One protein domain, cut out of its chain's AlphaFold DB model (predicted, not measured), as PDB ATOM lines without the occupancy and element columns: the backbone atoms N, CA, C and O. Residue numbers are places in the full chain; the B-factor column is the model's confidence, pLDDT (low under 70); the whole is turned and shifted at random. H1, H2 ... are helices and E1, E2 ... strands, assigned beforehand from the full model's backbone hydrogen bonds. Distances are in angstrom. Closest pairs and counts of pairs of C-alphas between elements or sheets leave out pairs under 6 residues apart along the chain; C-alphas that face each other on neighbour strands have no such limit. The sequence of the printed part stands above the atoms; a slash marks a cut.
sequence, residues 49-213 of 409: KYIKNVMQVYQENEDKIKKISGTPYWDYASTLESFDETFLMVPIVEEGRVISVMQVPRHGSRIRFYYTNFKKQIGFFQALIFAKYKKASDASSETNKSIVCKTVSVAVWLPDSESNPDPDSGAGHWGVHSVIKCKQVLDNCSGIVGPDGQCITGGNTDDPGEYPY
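What this domain is: This is residues 49 to 213 of the 409 residues of an uncharacterized protein of Chryseobacterium sp. H1D6C (UniProt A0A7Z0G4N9). Helix H2 lies as the filling between two sheets that are apart from each other: E1, E2, E3 and E7 on one side of it, the long-stranded E4, E5 and E6 on the other. H1 is near one end of the first sheet and only grazes it, while residues 160 to 171, between E5 and E6, lie at one far end of the longest axis. The printed part has 165 residues, under half of them in named elements, which run H1 E1 E2 E3 H2 E4 E5 E6 E7; the class is mixed, helices and strands. The first sheet, order E1 E2 E3 E7, is mixed and the second, order E4 E5 E6, antiparallel. The whole is compact, with a radius of gyration of the C-alphas of 17.4 A and spans of 58 by 42 by 32 A.

How they stand to each other: H1, residues 49 to 60, only grazes the sheet of E1, residues 87 to 94, E2, 97 to 107, E3, 114 to 116, and E7, 191 to 193; the C-alphas of Ile 51 and Leu 88 are its closest to E1, 7.2 A apart. E1, E2 and E3 form a meander, each strand the antiparallel neighbour of the one before, with N 90 and O 102 at 2.8 A and N 103 and O 114 at 2.7 A. E7 is parallel to E3, with N 193 and O 115 at 2.8 A. H2, residues 119 to 130, is on this sheet in two layers, a helix on one face, at a height over the sheet of 8.0 A; it lies over E1 and E2 and runs across the strands, at 71 degrees to E1 on the local plane. The closest C-alphas of H2 and E2 are Val 98 and Gln 126, 5.6 A apart. H2 is also on the sheet of E4, residues 134 to 137, E5, 149 to 159, and E6, 172 to 182, again in two layers, at a height of 8.2 A, over E5 and E6. The closest C-alphas of H2 and E6 are Phe 124 and His 177, 5.1 A apart. E4, E5 and E6 form a second meander, with N 135 and O 155 at 2.9 A and N 154 and O 177 at 2.8 A. In H1 and H2 every O i to N i+4 pair is within hydrogen-bond range.

Where its parts are: H1 begins at C-alpha 49 (19.589, 16.998, -37.180) and is 16.8 A long. E1 measures 23.2 A and E2 30.3 A; H2 is 15.7 A long. E5 measures 31.5 A and E6 32.5 A. E7 ends at C-alpha 193 (37.192, -2.051, -34.874).

The domain as a whole: The C-alphas of Ser 169 and Asp 206 are the two farthest apart, 59.4 A. The printed part has no cut; the links H1 to E1, E4 to E5 and E5 to E6 are long. Residues 81 to 82, 138 to 150 and 181 to 209 of the model are under pLDDT 70.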
ATOM      1  N   LYS A  49      20.381  17.393 -38.342       86.69
ATOM      2  CA  LYS A  49      19.589  16.998 -37.180       86.69
ATOM      3  C   LYS A  49      20.233  15.786 -36.518       86.69
ATOM      4  O   LYS A  49      20.483  15.823 -35.314       86.69
ATOM      5  N   TYR A  50      20.563  14.755 -37.300       88.81
ATOM      6  CA  TYR A  50      21.249  13.581 -36.769       88.81
ATOM      7  C   TYR A  50      22.619  13.934 -36.185       88.81
ATOM      8  O   TYR A  50      22.939  13.514 -35.073       88.81
ATOM      9  N   ILE A  51      23.402  14.766 -36.883       91.31
ATOM     10  CA  ILE A  51      24.727  15.204 -36.419       91.31
ATOM     11  C   ILE A  51      24.630  15.933 -35.079       91.31
ATOM     12  O   ILE A  51      25.325  15.559 -34.137       91.31
ATOM     13  N   LYS A  52      23.751  16.937 -34.965       90.81
ATOM     14  CA  LYS A  52      23.579  17.734 -33.740       90.81
ATOM     15  C   LYS A  52      23.128  16.866 -32.561       90.81
ATOM     16  O   LYS A  52      23.671  16.999 -31.466       90.81
ATOM     17  N   ASN A  53      22.218  15.920 -32.792       90.50
ATOM     18  CA  ASN A  53      21.765  14.992 -31.755       90.50
ATOM     19  C   ASN A  53      22.876  14.027 -31.312       90.50
ATOM     20  O   ASN A  53      23.076  13.823 -30.116       90.50
ATOM     21  N   VAL A  54      23.640  13.456 -32.248       92.75
ATOM     22  CA  VAL A  54      24.782  12.585 -31.918       92.75
ATOM     23  C   VAL A  54      25.887  13.362 -31.199       92.75
ATOM     24  O   VAL A  54      26.455  12.851 -30.235       92.75
ATOM     25  N   MET A  55      26.175  14.597 -31.623       92.88
ATOM     26  CA  MET A  55      27.116  15.499 -30.950       92.88
ATOM     27  C   MET A  55      26.726  15.737 -29.495       92.88
ATOM     28  O   MET A  55      27.587  15.659 -28.621       92.88
ATOM     29  N   GLN A  56      25.441  15.988 -29.233       90.31
ATOM     30  CA  GLN A  56      24.929  16.157 -27.878       90.31
ATOM     31  C   GLN A  56      25.167  14.895 -27.038       90.31
ATOM     32  O   GLN A  56      25.787  14.973 -25.979       90.31
ATOM     33  N   VAL A  57      24.752  13.721 -27.530       90.69
ATOM     34  CA  VAL A  57      24.937  12.456 -26.798       90.69
ATOM     35  C   VAL A  57      26.418  12.168 -26.546       90.69
ATOM     36  O   VAL A  57      26.772  11.694 -25.466       90.69
ATOM     37  N   TYR A  58      27.290  12.471 -27.513       91.94
ATOM     38  CA  TYR A  58      28.735  12.323 -27.357       91.94
ATOM     39  C   TYR A  58      29.273  13.209 -26.232       91.94
ATOM     40  O   TYR A  58      29.991  12.720 -25.369       91.94
ATOM     41  N   GLN A  59      28.907  14.493 -26.213       90.44
ATOM     42  CA  GLN A  59      29.361  15.447 -25.197       90.44
ATOM     43  C   GLN A  59      28.875  15.074 -23.791       90.44
ATOM     44  O   GLN A  59      29.626  15.191 -22.828       90.44
ATOM     45  N   GLU A  60      27.640  14.586 -23.671       89.81
ATOM     46  CA  GLU A  60      27.055  14.159 -22.394       89.81
ATOM     47  C   GLU A  60      27.673  12.863 -21.836       89.81
ATOM     48  O   GLU A  60      27.503  12.564 -20.654       89.81
ATOM     49  N   ASN A  61      28.362  12.078 -22.672       87.94
ATOM     50  CA  ASN A  61      28.866  10.749 -22.313       87.94
ATOM     51  C   ASN A  61      30.342  10.525 -22.684       87.94
ATOM     52  O   ASN A  61      30.797   9.381 -22.721       87.94
ATOM     53  N   GLU A  62      31.098  11.585 -22.976       87.12
ATOM     54  CA  GLU A  62      32.461  11.483 -23.518       87.12
ATOM     55  C   GLU A  62      33.402  10.670 -22.612       87.12
ATOM     56  O   GLU A  62      34.276   9.948 -23.092       87.12
ATOM     57  N   ASP A  63      33.212  10.759 -21.295       84.00
ATOM     58  CA  ASP A  63      33.976  10.044 -20.271       84.00
ATOM     59  C   ASP A  63      33.726   8.526 -20.272       84.00
ATOM     60  O   ASP A  63      34.595   7.753 -19.865       84.00
ATOM     61  N   LYS A  64      32.556   8.099 -20.754       83.62
ATOM     62  CA  LYS A  64      32.130   6.692 -20.828       83.62
ATOM     63  C   LYS A  64      32.402   6.073 -22.194       83.62
ATOM     64  O   LYS A  64      32.490   4.852 -22.321       83.62
ATOM     65  N   ILE A  65      32.546   6.902 -23.224       83.75
ATOM     66  CA  ILE A  65      32.835   6.442 -24.577       83.75
ATOM     67  C   ILE A  65      34.296   5.993 -24.650       83.75
ATOM     68  O   ILE A  65      35.235   6.773 -24.489       83.75
ATOM     69  N   LYS A  66      34.498   4.706 -24.954       80.62
ATOM     70  CA  LYS A  66      35.824   4.147 -25.240       80.62
ATOM     71  C   LYS A  66      36.405   4.812 -26.485       80.62
ATOM     72  O   LYS A  66      35.999   4.496 -27.601       80.62
ATOM     73  N   LYS A  67      37.362   5.711 -26.273       79.69
ATOM     74  CA  LYS A  67      38.010   6.507 -27.315       79.69
ATOM     75  C   LYS A  67      39.439   6.064 -27.588       79.69
ATOM     76  O   LYS A  67      40.097   5.444 -26.754       79.69
ATOM     77  N   ILE A  68      39.906   6.412 -28.776       81.44
ATOM     78  CA  ILE A  68      41.329   6.435 -29.102       81.44
ATOM     79  C   ILE A  68      41.890   7.849 -28.869       81.44
ATOM     80  O   ILE A  68      41.148   8.745 -28.460       81.44
ATOM     81  N   SER A  69      43.183   8.054 -29.123       83.38
ATOM     82  CA  SER A  69      43.773   9.396 -29.154       83.38
ATOM     83  C   SER A  69      43.155  10.264 -30.267       83.38
ATOM     84  O   SER A  69      42.440   9.761 -31.137       83.38
ATOM     85  N   GLY A  70      43.398  11.575 -30.228       89.44
ATOM     86  CA  GLY A  70      42.811  12.549 -31.154       89.44
ATOM     87  C   GLY A  70      41.438  13.106 -30.758       89.44
ATOM     88  O   GLY A  70      40.860  12.767 -29.728       89.44
ATOM     89  N   THR A  71      40.935  14.025 -31.584       92.19
ATOM     90  CA  THR A  71      39.694  14.785 -31.347       92.19
ATOM     91  C   THR A  71      38.705  14.595 -32.502       92.19
ATOM     92  O   THR A  71      39.126  14.656 -33.662       92.19
ATOM     93  N   PRO A  72      37.400  14.388 -32.237       94.62
ATOM     94  CA  PRO A  72      36.388  14.368 -33.289       94.62
ATOM     95  C   PRO A  72      36.290  15.716 -34.009       94.62
ATOM     96  O   PRO A  72      36.125  16.758 -33.375       94.62
ATOM     97  N   TYR A  73      36.347  15.698 -35.339       95.12
ATOM     98  CA  TYR A  73      36.222  16.896 -36.165       95.12
ATOM     99  C   TYR A  73      34.816  16.984 -36.773       95.12
ATOM    100  O   TYR A  73      34.572  16.594 -37.915       95.12
ATOM    101  N   TRP A  74      33.881  17.487 -35.965       94.44
ATOM    102  CA  TRP A  74      32.443  17.483 -36.249       94.44
ATOM    103  C   TRP A  74      32.027  18.235 -37.510       94.44
ATOM    104  O   TRP A  74      31.116  17.779 -38.188       94.44
ATOM    105  N   ASP A  75      32.708  19.321 -37.878       93.94
ATOM    106  CA  ASP A  75      32.384  20.093 -39.089       93.94
ATOM    107  C   ASP A  75      32.478  19.262 -40.383       93.94
ATOM    108  O   ASP A  75      31.856  19.581 -41.394       93.94
ATOM    109  N   TYR A  76      33.257  18.177 -40.352       93.75
ATOM    110  CA  TYR A  76      33.420  17.230 -41.454       93.75
ATOM    111  C   TYR A  76      32.665  15.920 -41.223       93.75
ATOM    112  O   TYR A  76      32.931  14.930 -41.903       93.75
ATOM    113  N   ALA A  77      31.746  15.878 -40.258       93.38
ATOM    114  CA  ALA A  77      30.903  14.717 -40.043       93.38
ATOM    115  C   ALA A  77      30.025  14.474 -41.280       93.38
ATOM    116  O   ALA A  77      29.444  15.408 -41.831       93.38
ATOM    117  N   SER A  78      29.948  13.218 -41.723       90.56
ATOM    118  CA  SER A  78      29.244  12.847 -42.946       90.56
ATOM    119  C   SER A  78      28.248  11.720 -42.719       90.56
ATOM    120  O   SER A  78      28.560  10.653 -42.188       90.56
ATOM    121  N   THR A  79      27.035  11.981 -43.179       86.12
ATOM    122  CA  THR A  79      25.880  11.083 -43.249       86.12
ATOM    123  C   THR A  79      25.779  10.419 -44.618       86.12
ATOM    124  O   THR A  79      24.898   9.593 -44.852       86.12
ATOM    125  N   LEU A  80      26.723  10.735 -45.517       79.06
ATOM    126  CA  LEU A  80      26.802  10.211 -46.875       79.06
ATOM    127  C   LEU A  80      25.522  10.504 -47.660       79.06
ATOM    128  O   LEU A  80      24.965   9.624 -48.320       79.06
ATOM    129  N   GLU A  81      25.027  11.741 -47.543       68.00
ATOM    130  CA  GLU A  81      23.775  12.209 -48.152       68.00
ATOM    131  C   GLU A  81      22.552  11.339 -47.752       68.00
ATOM    132  O   GLU A  81      21.649  11.112 -48.563       68.00
ATOM    133  N   SER A  82      22.568  10.738 -46.558       69.25
ATOM    134  CA  SER A  82      21.463   9.961 -45.974       69.25
ATOM    135  C   SER A  82      20.743  10.846 -44.962       69.25
ATOM    136  O   SER A  82      21.376  11.312 -44.025       69.25
ATOM    137  N   PHE A  83      19.440  11.065 -45.148       74.88
ATOM    138  CA  PHE A  83      18.613  11.955 -44.311       74.88
ATOM    139  C   PHE A  83      17.590  11.177 -43.475       74.88
ATOM    140  O   PHE A  83      16.448  11.593 -43.312       74.88
ATOM    141  N   ASP A  84      17.986   9.984 -43.042       72.00
ATOM    142  CA  ASP A  84      17.151   9.009 -42.340       72.00
ATOM    143  C   ASP A  84      17.579   8.818 -40.875       72.00
ATOM    144  O   ASP A  84      17.106   7.904 -40.208       72.00
ATOM    145  N   GLU A  85      18.490   9.658 -40.365       80.94
ATOM    146  CA  GLU A  85      19.029   9.566 -39.005       80.94
ATOM    147  C   GLU A  85      19.594   8.168 -38.647       80.94
ATOM    148  O   GLU A  85      19.530   7.744 -37.493       80.94
ATOM    149  N   THR A  86      20.126   7.417 -39.625       77.50
ATOM    150  CA  THR A  86      20.550   6.014 -39.410       77.50
ATOM    151  C   THR A  86      22.029   5.828 -39.109       77.50
ATOM    152  O   THR A  86      22.409   4.846 -38.470       77.50
ATOM    153  N   PHE A  87      22.894   6.692 -39.637       84.81
ATOM    154  CA  PHE A  87      24.332   6.448 -39.627       84.81
ATOM    155  C   PHE A  87      25.128   7.726 -39.842       84.81
ATOM    156  O   PHE A  87      24.818   8.520 -40.729       84.81
ATOM    157  N   LEU A  88      26.192   7.874 -39.060       90.88
ATOM    158  CA  LEU A  88      27.103   9.004 -39.125       90.88
ATOM    159  C   LEU A  88      28.548   8.519 -39.107       90.88
ATOM    160  O   LEU A  88      28.876   7.579 -38.385       90.88
ATOM    161  N   MET A  89      29.415   9.190 -39.859       92.25
ATOM    162  CA  MET A  89      30.865   9.071 -39.741       92.25
ATOM    163  C   MET A  89      31.471  10.403 -39.321       92.25
ATOM    164  O   MET A  89      31.154  11.436 -39.902       92.25
ATOM    165  N   VAL A  90      32.378  10.368 -38.353       95.19
ATOM    166  CA  VAL A  90      33.057  11.545 -37.811       95.19
ATOM    167  C   VAL A  90      34.564  11.286 -37.827       95.19
ATOM    168  O   VAL A  90      35.022  10.341 -37.183       95.19
ATOM    169  N   PRO A  91      35.365  12.072 -38.558       96.12
ATOM    170  CA  PRO A  91      36.811  11.890 -38.568       96.12
ATOM    171  C   PRO A  91      37.428  12.263 -37.218       96.12
ATOM    172  O   PRO A  91      37.065  13.271 -36.617       96.12
ATOM    173  N   ILE A  92      38.388  11.460 -36.760       95.56
ATOM    174  CA  ILE A  92      39.182  11.714 -35.554       95.56
ATOM    175  C   ILE A  92      40.562  12.199 -35.981       95.56
ATOM    176  O   ILE A  92      41.271  11.491 -36.704       95.56
ATOM    177  N   VAL A  93      40.927  13.405 -35.548       94.31
ATOM    178  CA  VAL A  93      42.148  14.094 -35.975       94.31
ATOM    179  C   VAL A  93      43.130  14.251 -34.822       94.31
ATOM    180  O   VAL A  93      42.764  14.654 -33.720       94.31
ATOM    181  N   GLU A  94      44.394  13.968 -35.110       93.75
ATOM    182  CA  GLU A  94      45.535  14.189 -34.227       93.75
ATOM    183  C   GLU A  94      46.701  14.710 -35.073       93.75
ATOM    184  O   GLU A  94      46.997  14.156 -36.133       93.75
ATOM    185  N   GLU A  95      47.327  15.813 -34.651       91.38
ATOM    186  CA  GLU A  95      48.495  16.404 -35.334       91.38
ATOM    187  C   GLU A  95      48.304  16.617 -36.853       91.38
ATOM    188  O   GLU A  95      49.169  16.286 -37.665       91.38
ATOM    189  N   GLY A  96      47.138  17.130 -37.264       88.88
ATOM    190  CA  GLY A  96      46.842  17.398 -38.679       88.88
ATOM    191  C   GLY A  96      46.634  16.144 -39.539       88.88
ATOM    192  O   GLY A  96      46.659  16.219 -40.769       88.88
ATOM    193  N   ARG A  97      46.428  14.980 -38.915       94.12
ATOM    194  CA  ARG A  97      46.163  13.710 -39.599       94.12
ATOM    195  C   ARG A  97      44.879  13.082 -39.087       94.12
ATOM    196  O   ARG A  97      44.615  13.083 -37.889       94.12
ATOM    197  N   VAL A  98      44.097  12.506 -39.992       93.75
ATOM    198  CA  VAL A  98      42.991  11.621 -39.626       93.75
ATOM    199  C   VAL A  98      43.591  10.291 -39.183       93.75
ATOM    200  O   VAL A  98      44.248   9.610 -39.968       93.75
ATOM    201  N   ILE A  99      43.377   9.920 -37.925       92.44
ATOM    202  CA  ILE A  99      43.926   8.685 -37.342       92.44
ATOM    203  C   ILE A  99      42.871   7.588 -37.181       92.44
ATOM    204  O   ILE A  99      43.205   6.408 -37.095       92.44
ATOM    205  N   SER A 100      41.590   7.962 -37.193       91.06
ATOM    206  CA  SER A 100      40.450   7.045 -37.132       91.06
ATOM    207  C   SER A 100      39.186   7.729 -37.634       91.06
ATOM    208  O   SER A 100      39.146   8.946 -37.814       91.06
ATOM    209  N   VAL A 101      38.144   6.939 -37.854       90.88
ATOM    210  CA  VAL A 101      36.797   7.421 -38.129       90.88
ATOM    211  C   VAL A 101      35.861   6.831 -37.087       90.88
ATOM    212  O   VAL A 101      35.771   5.614 -36.938       90.88
ATOM    213  N   MET A 102      35.160   7.698 -36.368       91.94
ATOM    214  CA  MET A 102      34.094   7.304 -35.465       91.94
ATOM    215  C   MET A 102      32.810   7.087 -36.262       91.94
ATOM    216  O   MET A 102      32.317   8.002 -36.914       91.94
ATOM    217  N   GLN A 103      32.271   5.876 -36.225       89.00
ATOM    218  CA  GLN A 103      30.990   5.523 -36.817       89.00
ATOM    219  C   GLN A 103      29.916   5.484 -35.736       89.00
ATOM    220  O   GLN A 103      30.158   4.986 -34.635       89.00
ATOM    221  N   VAL A 104      28.733   6.000 -36.064       88.38
ATOM    222  CA  VAL A 104      27.598   6.085 -35.143       88.38
ATOM    223  C   VAL A 104      26.318   5.596 -35.827       88.38
ATOM    224  O   VAL A 104      25.539   6.411 -36.334       88.38
ATOM    225  N   PRO A 105      26.102   4.270 -35.925       83.38
ATOM    226  CA  PRO A 105      24.815   3.722 -36.326       83.38
ATOM    227  C   PRO A 105      23.753   3.953 -35.242       83.38
ATOM    228  O   PRO A 105      24.037   3.907 -34.039       83.38
ATOM    229  N   ARG A 106      22.512   4.151 -35.688       82.12
ATOM    230  CA  ARG A 106      21.317   4.201 -34.848       82.12
ATOM    231  C   ARG A 106      20.520   2.910 -34.978       82.12
ATOM    232  O   ARG A 106      20.170   2.490 -36.079       82.12
ATOM    233  N   HIS A 107      20.155   2.345 -33.834       74.50
ATOM    234  CA  HIS A 107      19.254   1.207 -33.708       74.50
ATOM    235  C   HIS A 107      18.089   1.600 -32.790       74.50
ATOM    236  O   HIS A 107      18.206   1.648 -31.566       74.50
ATOM    237  N   GLY A 108      16.951   1.934 -33.394       71.44
ATOM    238  CA  GLY A 108      15.760   2.423 -32.695       71.44
ATOM    239  C   GLY A 108      16.023   3.726 -31.943       71.44
ATOM    240  O   GLY A 108      16.434   4.732 -32.524       71.44
ATOM    241  N   SER A 109      15.790   3.701 -30.636       77.38
ATOM    242  CA  SER A 109      16.006   4.827 -29.724       77.38
ATOM    243  C   SER A 109      17.431   4.899 -29.170       77.38
ATOM    244  O   SER A 109      17.666   5.603 -28.190       77.38
ATOM    245  N   ARG A 110      18.383   4.165 -29.758       81.94
ATOM    246  CA  ARG A 110      19.759   4.094 -29.269       81.94
ATOM    247  C   ARG A 110      20.782   4.281 -30.378       81.94
ATOM    248  O   ARG A 110      20.547   3.912 -31.526       81.94
ATOM    249  N   ILE A 111      21.932   4.826 -30.010       86.00
ATOM    250  CA  ILE A 111      23.113   4.942 -30.868       86.00
ATOM    251  C   ILE A 111      24.303   4.245 -30.216       86.00
ATOM    252  O   ILE A 111      24.359   4.118 -28.990       86.00
ATOM    253  N   ARG A 112      25.274   3.820 -31.023       85.06
ATOM    254  CA  ARG A 112      26.535   3.255 -30.525       85.06
ATOM    255  C   ARG A 112      27.724   3.904 -31.219       85.06
ATOM    256  O   ARG A 112      27.677   4.142 -32.416       85.06
ATOM    257  N   PHE A 113      28.785   4.182 -30.466       86.94
ATOM    258  CA  PHE A 113      30.015   4.780 -30.983       86.94
ATOM    259  C   PHE A 113      31.068   3.699 -31.237       86.94
ATOM    260  O   PHE A 113      31.389   2.910 -30.345       86.94
ATOM    261  N   TYR A 114      31.624   3.686 -32.447       84.06
ATOM    262  CA  TYR A 114      32.675   2.756 -32.855       84.06
ATOM    263  C   TYR A 114      33.820   3.524 -33.485       84.06
ATOM    264  O   TYR A 114      33.583   4.358 -34.348       84.06
ATOM    265  N   TYR A 115      35.054   3.200 -33.131       84.12
ATOM    266  CA  TYR A 115      36.231   3.803 -33.750       84.12
ATOM    267  C   TYR A 115      36.843   2.808 -34.728       84.12
ATOM    268  O   TYR A 115      37.218   1.705 -34.335       84.12
ATOM    269  N   THR A 116      36.946   3.177 -36.001       82.94
ATOM    270  CA  THR A 116      37.535   2.330 -37.043       82.94
ATOM    271  C   THR A 116      38.862   2.908 -37.510       82.94
ATOM    272  O   THR A 116      39.053   4.123 -37.578       82.94
ATOM    273  N   ASN A 117      39.799   2.042 -37.877       81.75
ATOM    274  CA  ASN A 117      41.066   2.436 -38.499       81.75
ATOM    275  C   ASN A 117      41.144   1.996 -39.972       81.75
ATOM    276  O   ASN A 117      42.218   1.724 -40.517       81.75
ATOM    277  N   PHE A 118      39.989   1.923 -40.640       82.06
ATOM    278  CA  PHE A 118      39.910   1.522 -42.036       82.06
ATOM    279  C   PHE A 118      40.599   2.546 -42.939       82.06
ATOM    280  O   PHE A 118      40.116   3.662 -43.132       82.06
ATOM    281  N   LYS A 119      41.708   2.128 -43.564       83.81
ATOM    282  CA  LYS A 119      42.562   2.981 -44.410       83.81
ATOM    283  C   LYS A 119      41.795   3.748 -45.488       83.81
ATOM    284  O   LYS A 119      42.136   4.891 -45.766       83.81
ATOM    285  N   LYS A 120      40.758   3.144 -46.083       81.62
ATOM    286  CA  LYS A 120      39.919   3.814 -47.093       81.62
ATOM    287  C   LYS A 120      39.119   4.980 -46.500       81.62
ATOM    288  O   LYS A 120      39.075   6.041 -47.107       81.62
ATOM    289  N   GLN A 121      38.541   4.798 -45.312       86.81
ATOM    290  CA  GLN A 121      37.777   5.843 -44.623       86.81
ATOM    291  C   GLN A 121      38.699   6.962 -44.132       86.81
ATOM    292  O   GLN A 121      38.418   8.134 -44.365       86.81
ATOM    293  N   ILE A 122      39.844   6.596 -43.549       90.50
ATOM    294  CA  ILE A 122      40.890   7.550 -43.165       90.50
ATOM    295  C   ILE A 122      41.355   8.356 -44.382       90.50
ATOM    296  O   ILE A 122      41.365   9.578 -44.329       90.50
ATOM    297  N   GLY A 123      41.692   7.693 -45.492       89.12
ATOM    298  CA  GLY A 123      42.155   8.358 -46.712       89.12
ATOM    299  C   GLY A 123      41.111   9.299 -47.315       89.12
ATOM    300  O   GLY A 123      41.457  10.394 -47.746       89.12
ATOM    301  N   PHE A 124      39.835   8.910 -47.287       92.00
ATOM    302  CA  PHE A 124      38.729   9.770 -47.708       92.00
ATOM    303  C   PHE A 124      38.631  11.044 -46.868       92.00
ATOM    304  O   PHE A 124      38.620  12.138 -47.427       92.00
ATOM    305  N   PHE A 125      38.607  10.931 -45.537       94.81
ATOM    306  CA  PHE A 125      38.523  12.115 -44.681       94.81
ATOM    307  C   PHE A 125      39.814  12.936 -44.691       94.81
ATOM    308  O   PHE A 125      39.751  14.159 -44.634       94.81
ATOM    309  N   GLN A 126      40.979  12.301 -44.839       95.06
ATOM    310  CA  GLN A 126      42.251  13.004 -45.009       95.06
ATOM    311  C   GLN A 126      42.212  13.889 -46.262       95.06
ATOM    312  O   GLN A 126      42.579  15.061 -46.197       95.06
ATOM    313  N   ALA A 127      41.717  13.348 -47.379       91.88
ATOM    314  CA  ALA A 127      41.505  14.089 -48.616       91.88
ATOM    315  C   ALA A 127      40.462  15.206 -48.441       91.88
ATOM    316  O   ALA A 127      40.717  16.352 -48.801       91.88
ATOM    317  N   LEU A 128      39.308  14.901 -47.848       92.38
ATOM    318  CA  LEU A 128      38.228  15.868 -47.650       92.38
ATOM    319  C   LEU A 128      38.661  17.063 -46.785       92.38
ATOM    320  O   LEU A 128      38.375  18.211 -47.126       92.38
ATOM    321  N   ILE A 129      39.373  16.812 -45.688       93.88
ATOM    322  CA  ILE A 129      39.763  17.855 -44.735       93.88
ATOM    323  C   ILE A 129      40.948  18.655 -45.279       93.88
ATOM    324  O   ILE A 129      40.872  19.879 -45.378       93.88
ATOM    325  N   PHE A 130      42.026  17.977 -45.681       93.56
ATOM    326  CA  PHE A 130      43.331  18.620 -45.860       93.56
ATOM    327  C   PHE A 130      43.726  18.885 -47.318       93.56
ATOM    328  O   PHE A 130      44.684  19.620 -47.553       93.56
ATOM    329  N   ALA A 131      43.013  18.344 -48.314       90.06
ATOM    330  CA  ALA A 131      43.315  18.681 -49.702       90.06
ATOM    331  C   ALA A 131      42.948  20.138 -50.010       90.06
ATOM    332  O   ALA A 131      41.810  20.571 -49.783       90.06
ATOM    333  N   LYS A 132      43.912  20.869 -50.583       87.19
ATOM    334  CA  LYS A 132      43.749  22.265 -51.010       87.19
ATOM    335  C   LYS A 132      42.731  22.389 -52.144       87.19
ATOM    336  O   LYS A 132      41.790  23.168 -52.041       87.19
ATOM    337  N   TYR A 133      42.897  21.584 -53.192       86.94
ATOM    338  CA  TYR A 133      42.001  21.547 -54.345       86.94
ATOM    339  C   TYR A 133      41.253  20.214 -54.363       86.94
ATOM    340  O   TYR A 133      41.834  19.155 -54.607       86.94
ATOM    341  N   LYS A 134      39.954  20.276 -54.070       91.12
ATOM    342  CA  LYS A 134      39.071  19.113 -53.977       91.12
ATOM    343  C   LYS A 134      37.685  19.434 -54.517       91.12
ATOM    344  O   LYS A 134      37.237  20.574 -54.445       91.12
ATOM    345  N   LYS A 135      37.001  18.414 -55.023       85.56
ATOM    346  CA  LYS A 135      35.609  18.499 -55.472       85.56
ATOM    347  C   LYS A 135      34.879  17.187 -55.228       85.56
ATOM    348  O   LYS A 135      35.506  16.131 -55.115       85.56
ATOM    349  N   ALA A 136      33.555  17.258 -55.165       84.31
ATOM    350  CA  ALA A 136      32.732  16.062 -55.192       84.31
ATOM    351  C   ALA A 136      32.954  15.337 -56.528       84.31
ATOM    352  O   ALA A 136      33.046  15.970 -57.582       84.31
ATOM    353  N   SER A 137      33.088  14.017 -56.465       78.31
ATOM    354  CA  SER A 137      33.140  13.139 -57.632       78.31
ATOM    355  C   SER A 137      31.837  12.360 -57.714       78.31
ATOM    356  O   SER A 137      31.265  12.021 -56.676       78.31
ATOM    357  N   ASP A 138      31.397  12.040 -58.932       60.81
ATOM    358  CA  ASP A 138      30.149  11.311 -59.146       60.81
ATOM    359  C   ASP A 138      30.132  10.004 -58.341       60.81
ATOM    360  O   ASP A 138      31.070   9.199 -58.370       60.81
ATOM    361  N   ALA A 139      29.056   9.826 -57.577       54.16
ATOM    362  CA  ALA A 139      28.786   8.634 -56.796       54.16
ATOM    363  C   ALA A 139      28.395   7.486 -57.739       54.16
ATOM    364  O   ALA A 139      27.329   7.520 -58.353       54.16
ATOM    365  N   SER A 140      29.222   6.444 -57.844       46.53
ATOM    366  CA  SER A 140      28.809   5.189 -58.474       46.53
ATOM    367  C   SER A 140      28.144   4.285 -57.433       46.53
ATOM    368  O   SER A 140      28.775   3.793 -56.494       46.53
ATOM    369  N   SER A 141      26.838   4.062 -57.575       44.94
ATOM    370  CA  SER A 141      26.147   2.994 -56.851       44.94
ATOM    371  C   SER A 141      26.363   1.680 -57.601       44.94
ATOM    372  O   SER A 141      25.778   1.476 -58.665       44.94
ATOM    373  N   GLU A 142      27.192   0.781 -57.073       39.53
ATOM    374  CA  GLU A 142      27.231  -0.596 -57.565       39.53
ATOM    375  C   GLU A 142      26.140  -1.414 -56.877       39.53
ATOM    376  O   GLU A 142      26.143  -1.638 -55.667       39.53
ATOM    377  N   THR A 143      25.177  -1.842 -57.681       35.88
ATOM    378  CA  THR A 143      24.013  -2.611 -57.255       35.88
ATOM    379  C   THR A 143      24.206  -4.092 -57.561       35.88
ATOM    380  O   THR A 143      24.047  -4.517 -58.704       35.88
ATOM    381  N   ASN A 144      24.491  -4.890 -56.529       35.31
ATOM    382  CA  ASN A 144      24.282  -6.339 -56.555       35.31
ATOM    383  C   ASN A 144      22.962  -6.672 -55.843       35.31
ATOM    384  O   ASN A 144      22.611  -6.028 -54.858       35.31
ATOM    385  N   LYS A 145      22.250  -7.700 -56.333       38.16
ATOM    386  CA  LYS A 145      20.843  -8.073 -56.037       38.16
ATOM    387  C   LYS A 145      20.416  -8.231 -54.558       38.16
ATOM    388  O   LYS A 145      19.266  -8.576 -54.319       38.16
ATOM    389  N   SER A 146      21.283  -8.013 -53.574       35.78
ATOM    390  CA  SER A 146      20.967  -8.171 -52.146       35.78
ATOM    391  C   SER A 146      21.600  -7.133 -51.210       35.78
ATOM    392  O   SER A 146      21.310  -7.159 -50.016       35.78
ATOM    393  N   ILE A 147      22.448  -6.218 -51.699       43.03
ATOM    394  CA  ILE A 147      23.131  -5.225 -50.855       43.03
ATOM    395  C   ILE A 147      23.085  -3.868 -51.561       43.03
ATOM    396  O   ILE A 147      23.728  -3.675 -52.590       43.03
ATOM    397  N   VAL A 148      22.330  -2.920 -50.993       52.03
ATOM    398  CA  VAL A 148      22.362  -1.516 -51.424       52.03
ATOM    399  C   VAL A 148      23.547  -0.846 -50.736       52.03
ATOM    400  O   VAL A 148      23.564  -0.700 -49.510       52.03
ATOM    401  N   CYS A 149      24.541  -0.473 -51.533       61.78
ATOM    402  CA  CYS A 149      25.709   0.271 -51.092       61.78
ATOM    403  C   CYS A 149      25.677   1.674 -51.702       61.78
ATOM    404  O   CYS A 149      25.517   1.831 -52.912       61.78
ATOM    405  N   LYS A 150      25.849   2.695 -50.865       68.25
ATOM    406  CA  LYS A 150      26.038   4.073 -51.301       68.25
ATOM    407  C   LYS A 150      27.514   4.420 -51.243       68.25
ATOM    408  O   LYS A 150      28.128   4.321 -50.181       68.25
ATOM    409  N   THR A 151      28.065   4.824 -52.378       74.44
ATOM    410  CA  THR A 151      29.451   5.280 -52.487       74.44
ATOM    411  C   THR A 151      29.469   6.797 -52.542       74.44
ATOM    412  O   THR A 151      28.777   7.377 -53.369       74.44
ATOM    413  N   VAL A 152      30.278   7.435 -51.705       79.75
ATOM    414  CA  VAL A 152      30.563   8.872 -51.785       79.75
ATOM    415  C   VAL A 152      32.049   9.044 -52.057       79.75
ATOM    416  O   VAL A 152      32.876   8.358 -51.450       79.75
ATOM    417  N   SER A 153      32.384   9.940 -52.986       83.88
ATOM    418  CA  SER A 153      33.737  10.081 -53.521       83.88
ATOM    419  C   SER A 153      34.190  11.539 -53.537       83.88
ATOM    420  O   SER A 153      33.478  12.409 -54.032       83.88
ATOM    421  N   VAL A 154      35.406  11.800 -53.065       85.88
ATOM    422  CA  VAL A 154      36.099  13.086 -53.209       85.88
ATOM    423  C   VAL A 154      37.212  12.950 -54.244       85.88
ATOM    424  O   VAL A 154      38.022  12.025 -54.174       85.88
ATOM    425  N   ALA A 155      37.250  13.864 -55.213       86.19
ATOM    426  CA  ALA A 155      38.359  14.000 -56.148       86.19
ATOM    427  C   ALA A 155      39.322  15.086 -55.654       86.19
ATOM    428  O   ALA A 155      38.889  16.185 -55.306       86.19
ATOM    429  N   VAL A 156      40.618  14.786 -55.653       88.50
ATOM    430  CA  VAL A 156      41.711  15.664 -55.220       88.50
ATOM    431  C   VAL A 156      42.671  15.895 -56.378       88.50
ATOM    432  O   VAL A 156      43.022  14.952 -57.083       88.50
ATOM    433  N   TRP A 157      43.095  17.140 -56.573       88.38
ATOM    434  CA  TRP A 157      44.105  17.472 -57.575       88.38
ATOM    435  C   TRP A 157      45.506  17.086 -57.090       88.38
ATOM    436  O   TRP A 157      45.908  17.459 -55.987       88.38
ATOM    437  N   LEU A 158      46.239  16.365 -57.934       87.75
ATOM    438  CA  LEU A 158      47.616  15.939 -57.726       87.75
ATOM    439  C   LEU A 158      48.483  16.572 -58.825       87.75
ATOM    440  O   LEU A 158      48.431  16.112 -59.971       87.75
ATOM    441  N   PRO A 159      49.235  17.644 -58.521       88.44
ATOM    442  CA  PRO A 159      50.100  18.279 -59.503       88.44
ATOM    443  C   PRO A 159      51.322  17.405 -59.811       88.44
ATOM    444  O   PRO A 159      51.871  16.752 -58.925       88.44
ATOM    445  N   ASP A 160      51.790  17.441 -61.058       88.31
ATOM    446  CA  ASP A 160      52.999  16.720 -61.484       88.31
ATOM    447  C   ASP A 160      54.285  17.392 -60.965       88.31
ATOM    448  O   ASP A 160      55.362  16.795 -60.968       88.31
ATOM    449  N   SER A 161      54.185  18.654 -60.534       83.75
ATOM    450  CA  SER A 161      55.290  19.433 -59.984       83.75
ATOM    451  C   SER A 161      54.808  20.458 -58.961       83.75
ATOM    452  O   SER A 161      53.859  21.205 -59.202       83.75
ATOM    453  N   GLU A 162      55.560  20.590 -57.871       82.94
ATOM    454  CA  GLU A 162      55.368  21.626 -56.846       82.94
ATOM    455  C   GLU A 162      55.629  23.051 -57.370       82.94
ATOM    456  O   GLU A 162      55.238  24.031 -56.743       82.94
ATOM    457  N   SER A 163      56.290  23.197 -58.527       85.81
ATOM    458  CA  SER A 163      56.585  24.510 -59.117       85.81
ATOM    459  C   SER A 163      55.364  25.210 -59.722       85.81
ATOM    460  O   SER A 163      55.383  26.430 -59.876       85.81
ATOM    461  N   ASN A 164      54.318  24.460 -60.077       83.75
ATOM    462  CA  ASN A 164      53.057  24.997 -60.585       83.75
ATOM    463  C   ASN A 164      51.903  24.074 -60.153       83.75
ATOM    464  O   ASN A 164      51.438  23.259 -60.951       83.75
ATOM    465  N   PRO A 165      51.480  24.158 -58.878       84.31
ATOM    466  CA  PRO A 165      50.566  23.189 -58.284       84.31
ATOM    467  C   PRO A 165      49.083  23.485 -58.559       84.31
ATOM    468  O   PRO A 165      48.215  22.743 -58.099       84.31
ATOM    469  N   ASP A 166      48.776  24.586 -59.247       84.81
ATOM    470  CA  ASP A 166      47.404  25.039 -59.461       84.81
ATOM    471  C   ASP A 166      46.709  24.217 -60.567       84.81
ATOM    472  O   ASP A 166      47.298  24.041 -61.635       84.81
ATOM    473  N   PRO A 167      45.484  23.707 -60.346       84.19
ATOM    474  CA  PRO A 167      44.755  22.932 -61.350       84.19
ATOM    475  C   PRO A 167      44.416  23.699 -62.633       84.19
ATOM    476  O   PRO A 167      44.208  23.057 -63.662       84.19
ATOM    477  N   ASP A 168      44.369  25.033 -62.603       85.31
ATOM    478  CA  ASP A 168      44.000  25.842 -63.768       85.31
ATOM    479  C   ASP A 168      45.204  26.171 -64.668       85.31
ATOM    480  O   ASP A 168      45.037  26.465 -65.855       85.31
ATOM    481  N   SER A 169      46.428  26.118 -64.128       84.06
ATOM    482  CA  SER A 169      47.653  26.496 -64.851       84.06
ATOM    483  C   SER A 169      48.746  25.429 -64.881       84.06
ATOM    484  O   SER A 169      49.695  25.569 -65.656       84.06
ATOM    485  N   GLY A 170      48.670  24.409 -64.028       82.44
ATOM    486  CA  GLY A 170      49.673  23.360 -63.838       82.44
ATOM    487  C   GLY A 170      49.327  22.036 -64.514       82.44
ATOM    488  O   GLY A 170      48.165  21.720 -64.755       82.44
ATOM    489  N   ALA A 171      50.354  21.238 -64.813       85.12
ATOM    490  CA  ALA A 171      50.172  19.846 -65.222       85.12
ATOM    491  C   ALA A 171      49.912  18.971 -63.986       85.12
ATOM    492  O   ALA A 171      50.517  19.182 -62.933       85.12
ATOM    493  N   GLY A 172      49.002  18.009 -64.108       88.06
ATOM    494  CA  GLY A 172      48.601  17.133 -63.014       88.06
ATOM    495  C   GLY A 172      47.404  16.268 -63.378       88.06
ATOM    496  O   GLY A 172      46.945  16.236 -64.524       88.06
ATOM    497  N   HIS A 173      46.875  15.566 -62.382       87.56
ATOM    498  CA  HIS A 173      45.720  14.691 -62.541       87.56
ATOM    499  C   HIS A 173      44.851  14.659 -61.281       87.56
ATOM    500  O   HIS A 173      45.270  15.036 -60.190       87.56
ATOM    501  N   TRP A 174      43.608  14.196 -61.419       83.56
ATOM    502  CA  TRP A 174      42.684  14.049 -60.295       83.56
ATOM    503  C   TRP A 174      42.748  12.625 -59.727       83.56
ATOM    504  O   TRP A 174      42.447  11.663 -60.432       83.56
ATOM    505  N   GLY A 175      43.108  12.493 -58.450       83.88
ATOM    506  CA  GLY A 175      42.978  11.256 -57.677       83.88
ATOM    507  C   GLY A 175      41.611  11.170 -56.996       83.88
ATOM    508  O   GLY A 175      41.052  12.193 -56.611       83.88
ATOM    509  N   VAL A 176      41.058   9.965 -56.832       83.75
ATOM    510  CA  VAL A 176      39.728   9.761 -56.229       83.75
ATOM    511  C   VAL A 176      39.834   8.928 -54.955       83.75
ATOM    512  O   VAL A 176      40.437   7.855 -54.950       83.75
ATOM    513  N   HIS A 177      39.203   9.407 -53.884       83.75
ATOM    514  CA  HIS A 177      39.031   8.677 -52.632       83.75
ATOM    515  C   HIS A 177      37.547   8.451 -52.371       83.75
ATOM    516  O   HIS A 177      36.761   9.391 -52.455       83.75
ATOM    517  N   SER A 178      37.175   7.227 -52.000       81.38
ATOM    518  CA  SER A 178      35.770   6.847 -51.838       81.38
ATOM    519  C   SER A 178      35.521   6.093 -50.543       81.38
ATOM    520  O   SER A 178      36.330   5.265 -50.112       81.38
ATOM    521  N   VAL A 179      34.349   6.333 -49.968       79.62
ATOM    522  CA  VAL A 179      33.775   5.551 -48.872       79.62
ATOM    523  C   VAL A 179      32.475   4.922 -49.330       79.62
ATOM    524  O   VAL A 179      31.704   5.529 -50.065       79.62
ATOM    525  N   ILE A 180      32.249   3.687 -48.895       72.12
ATOM    526  CA  ILE A 180      31.065   2.909 -49.240       72.12
ATOM    527  C   ILE A 180      30.316   2.604 -47.945       72.12
ATOM    528  O   ILE A 180      30.877   1.975 -47.047       72.12
ATOM    529  N   LYS A 181      29.052   3.028 -47.858       69.25
ATOM    530  CA  LYS A 181      28.086   2.584 -46.845       69.25
ATOM    531  C   LYS A 181      27.209   1.520 -47.473       69.25
ATOM    532  O   LYS A 181      26.316   1.829 -48.253       69.25
ATOM    533  N   CYS A 182      27.450   0.271 -47.119       62.81
ATOM    534  CA  CYS A 182      26.465  -0.788 -47.304       62.81
ATOM    535  C   CYS A 182      25.625  -0.883 -46.024       62.81
ATOM    536  O   CYS A 182      26.093  -0.463 -44.966       62.81
ATOM    537  N   LYS A 183      24.408  -1.444 -46.082       55.69
ATOM    538  CA  LYS A 183      23.706  -1.887 -44.863       55.69
ATOM    539  C   LYS A 183      24.570  -2.950 -44.171       55.69
ATOM    540  O   LYS A 183      24.496  -4.128 -44.505       55.69
ATOM    541  N   GLN A 184      25.463  -2.518 -43.288       49.47
ATOM    542  CA  GLN A 184      26.349  -3.381 -42.524       49.47
ATOM    543  C   GLN A 184      25.700  -3.648 -41.173       49.47
ATOM    544  O   GLN A 184      25.397  -2.726 -40.422       49.47
ATOM    545  N   VAL A 185      25.493  -4.927 -40.889       43.91
ATOM    546  CA  VAL A 185      25.077  -5.432 -39.584       43.91
ATOM    547  C   VAL A 185      26.315  -5.368 -38.682       43.91
ATOM    548  O   VAL A 185      27.162  -6.258 -38.722       43.91
ATOM    549  N   LEU A 186      26.476  -4.271 -37.935       52.31
ATOM    550  CA  LEU A 186      27.531  -4.086 -36.918       52.31
ATOM    551  C   LEU A 186      27.071  -4.561 -35.525       52.31
ATOM    552  O   LEU A 186      27.675  -4.202 -34.512       52.31
ATOM    553  N   ASP A 187      26.019  -5.385 -35.485       51.09
ATOM    554  CA  ASP A 187      25.161  -5.639 -34.321       51.09
ATOM    555  C   ASP A 187      25.891  -6.164 -33.067       51.09
ATOM    556  O   ASP A 187      25.367  -6.041 -31.964       51.09
ATOM    557  N   ASN A 188      27.128  -6.670 -33.192       51.62
ATOM    558  CA  ASN A 188      27.846  -7.323 -32.089       51.62
ATOM    559  C   ASN A 188      29.154  -6.647 -31.627       51.62
ATOM    560  O   ASN A 188      29.838  -7.222 -30.783       51.62
ATOM    561  N   CYS A 189      29.546  -5.470 -32.134       56.56
ATOM    562  CA  CYS A 189      30.773  -4.801 -31.655       56.56
ATOM    563  C   CYS A 189      30.468  -3.590 -30.759       56.56
ATOM    564  O   CYS A 189      29.462  -2.919 -30.937       56.56
ATOM    565  N   SER A 190      31.332  -3.302 -29.787       57.91
ATOM    566  CA  SER A 190      31.331  -2.058 -29.003       57.91
ATOM    567  C   SER A 190      32.778  -1.584 -28.888       57.91
ATOM    568  O   SER A 190      33.613  -2.324 -28.369       57.91
ATOM    569  N   GLY A 191      33.093  -0.373 -29.360       66.38
ATOM    570  CA  GLY A 191      34.438   0.209 -29.247       66.38
ATOM    571  C   GLY A 191      35.269   0.165 -30.535       66.38
ATOM    572  O   GLY A 191      34.832   0.652 -31.577       66.38
ATOM    573  N   ILE A 192      36.510  -0.328 -30.453       66.88
ATOM    574  CA  ILE A 192      37.507  -0.191 -31.529       66.88
ATOM    575  C   ILE A 192      37.430  -1.382 -32.494       66.88
ATOM    576  O   ILE A 192      37.616  -2.537 -32.101       66.88
ATOM    577  N   VAL A 193      37.211  -1.081 -33.774       65.19
ATOM    578  CA  VAL A 193      37.192  -2.051 -34.874       65.19
ATOM    579  C   VAL A 193      38.529  -2.003 -35.605       65.19
ATOM    580  O   VAL A 193      38.941  -0.951 -36.107       65.19
ATOM    581  N   GLY A 194      39.204  -3.150 -35.653       58.38
ATOM    582  CA  GLY A 194      40.472  -3.314 -36.347       58.38
ATOM    583  C   GLY A 194      40.335  -3.320 -37.873       58.38
ATOM    584  O   GLY A 194      39.226  -3.413 -38.401       58.38
ATOM    585  N   PRO A 195      41.458  -3.262 -38.612       57.56
ATOM    586  CA  PRO A 195      41.454  -3.135 -40.071       57.56
ATOM    587  C   PRO A 195      40.859  -4.344 -40.805       57.56
ATOM    588  O   PRO A 195      40.446  -4.224 -41.955       57.56
ATOM    589  N   ASP A 196      40.854  -5.501 -40.149       55.94
ATOM    590  CA  ASP A 196      40.296  -6.780 -40.591       55.94
ATOM    591  C   ASP A 196      38.812  -6.948 -40.215       55.94
ATOM    592  O   ASP A 196      38.220  -7.996 -40.468       55.94
ATOM    593  N   GLY A 197      38.205  -5.917 -39.617       56.75
ATOM    594  CA  GLY A 197      36.832  -5.954 -39.129       56.75
ATOM    595  C   GLY A 197      36.672  -6.709 -37.808       56.75
ATOM    596  O   GLY A 197      35.542  -6.860 -37.345       56.75
ATOM    597  N   GLN A 198      37.764  -7.165 -37.182       60.09
ATOM    598  CA  GLN A 198      37.690  -7.782 -35.864       60.09
ATOM    599  C   GLN A 198      37.504  -6.713 -34.785       60.09
ATOM    600  O   GLN A 198      38.173  -5.678 -34.764       60.09
ATOM    601  N   CYS A 199      36.577  -6.974 -33.867       65.00
ATOM    602  CA  CYS A 199      36.394  -6.160 -32.675       65.00
ATOM    603  C   CYS A 199      37.567  -6.469 -31.730       65.00
ATOM    604  O   CYS A 199      37.641  -7.564 -31.176       65.00
ATOM    605  N   ILE A 200      38.510  -5.531 -31.585       58.72
ATOM    606  CA  ILE A 200      39.780  -5.763 -30.863       58.72
ATOM    607  C   ILE A 200      39.530  -6.011 -29.364       58.72
ATOM    608  O   ILE A 200      40.327  -6.645 -28.676       58.72
ATOM    609  N   THR A 201      38.381  -5.568 -28.864       53.22
ATOM    610  CA  THR A 201      37.914  -5.804 -27.501       53.22
ATOM    611  C   THR A 201      36.592  -6.559 -27.545       53.22
ATOM    612  O   THR A 201      35.536  -5.944 -27.685       53.22
ATOM    613  N   GLY A 202      36.644  -7.890 -27.441       45.47
ATOM    614  CA  GLY A 202      35.454  -8.712 -27.217       45.47
ATOM    615  C   GLY A 202      34.680  -8.183 -26.009       45.47
ATOM    616  O   GLY A 202      35.232  -8.070 -24.915       45.47
ATOM    617  N   GLY A 203      33.428  -7.782 -26.221       42.03
ATOM    618  CA  GLY A 203      32.592  -7.252 -25.154       42.03
ATOM    619  C   GLY A 203      32.229  -8.358 -24.167       42.03
ATOM    620  O   GLY A 203      31.477  -9.264 -24.515       42.03
ATOM    621  N   ASN A 204      32.723  -8.262 -22.930       40.16
ATOM    622  CA  ASN A 204      31.971  -8.802 -21.801       40.16
ATOM    623  C   ASN A 204      30.607  -8.099 -21.777       40.16
ATOM    624  O   ASN A 204      30.517  -6.895 -22.019       40.16
ATOM    625  N   THR A 205      29.565  -8.864 -21.487       44.47
ATOM    626  CA  THR A 205      28.135  -8.521 -21.562       44.47
ATOM    627  C   THR A 205      27.662  -7.410 -20.612       44.47
ATOM    628  O   THR A 205      26.461  -7.196 -20.498       44.47
ATOM    629  N   ASP A 206      28.579  -6.686 -19.966       44.34
ATOM    630  CA  ASP A 206      28.283  -5.718 -18.902       44.34
ATOM    631  C   ASP A 206      28.586  -4.256 -19.287       44.34
ATOM    632  O   ASP A 206      28.455  -3.363 -18.453       44.34
ATOM    633  N   ASP A 207      28.985  -3.981 -20.534       50.16
ATOM    634  CA  ASP A 207      29.218  -2.613 -21.019       50.16
ATOM    635  C   ASP A 207      28.004  -2.115 -21.828       50.16
ATOM    636  O   ASP A 207      27.758  -2.628 -22.929       50.16
ATOM    637  N   PRO A 208      27.222  -1.135 -21.332       52.47
ATOM    638  CA  PRO A 208      26.072  -0.595 -22.040       52.47
ATOM    639  C   PRO A 208      26.570   0.392 -23.102       52.47
ATOM    640  O   PRO A 208      26.311   1.586 -23.023       52.47
ATOM    641  N   GLY A 209      27.294  -0.097 -24.112       63.69
ATOM    642  CA  GLY A 209      27.820   0.703 -25.227       63.69
ATOM    643  C   GLY A 209      26.741   1.342 -26.112       63.69
ATOM    644  O   GLY A 209      27.033   1.776 -27.217       63.69
ATOM    645  N   GLU A 210      25.492   1.379 -25.658       75.44
ATOM    646  CA  GLU A 210      24.362   1.997 -26.325       75.44
ATOM    647  C   GLU A 210      23.874   3.188 -25.514       75.44
ATOM    648  O   GLU A 210      23.550   3.073 -24.332       75.44
ATOM    649  N   TYR A 211      23.760   4.325 -26.183       83.56
ATOM    650  CA  TYR A 211      23.337   5.572 -25.571       83.56
ATOM    651  C   TYR A 211      21.937   5.933 -26.061       83.56
ATOM    652  O   TYR A 211      21.644   5.730 -27.244       83.56
ATOM    653  N   PRO A 212      21.059   6.453 -25.187       84.00
ATOM    654  CA  PRO A 212      19.738   6.899 -25.600       84.00
ATOM    655  C   PRO A 212      19.863   8.053 -26.598       84.00
ATOM    656  O   PRO A 212      20.610   9.004 -26.382       84.00
ATOM    657  N   TYR A 213      19.111   7.967 -27.690       81.44
ATOM    658  CA  TYR A 213      19.014   9.026 -28.682       81.44
ATOM    659  C   TYR A 213      17.900  10.013 -28.281       81.44
ATOM    660  O   TYR A 213      16.765   9.581 -28.033       81.44
TER     661      TYR A 213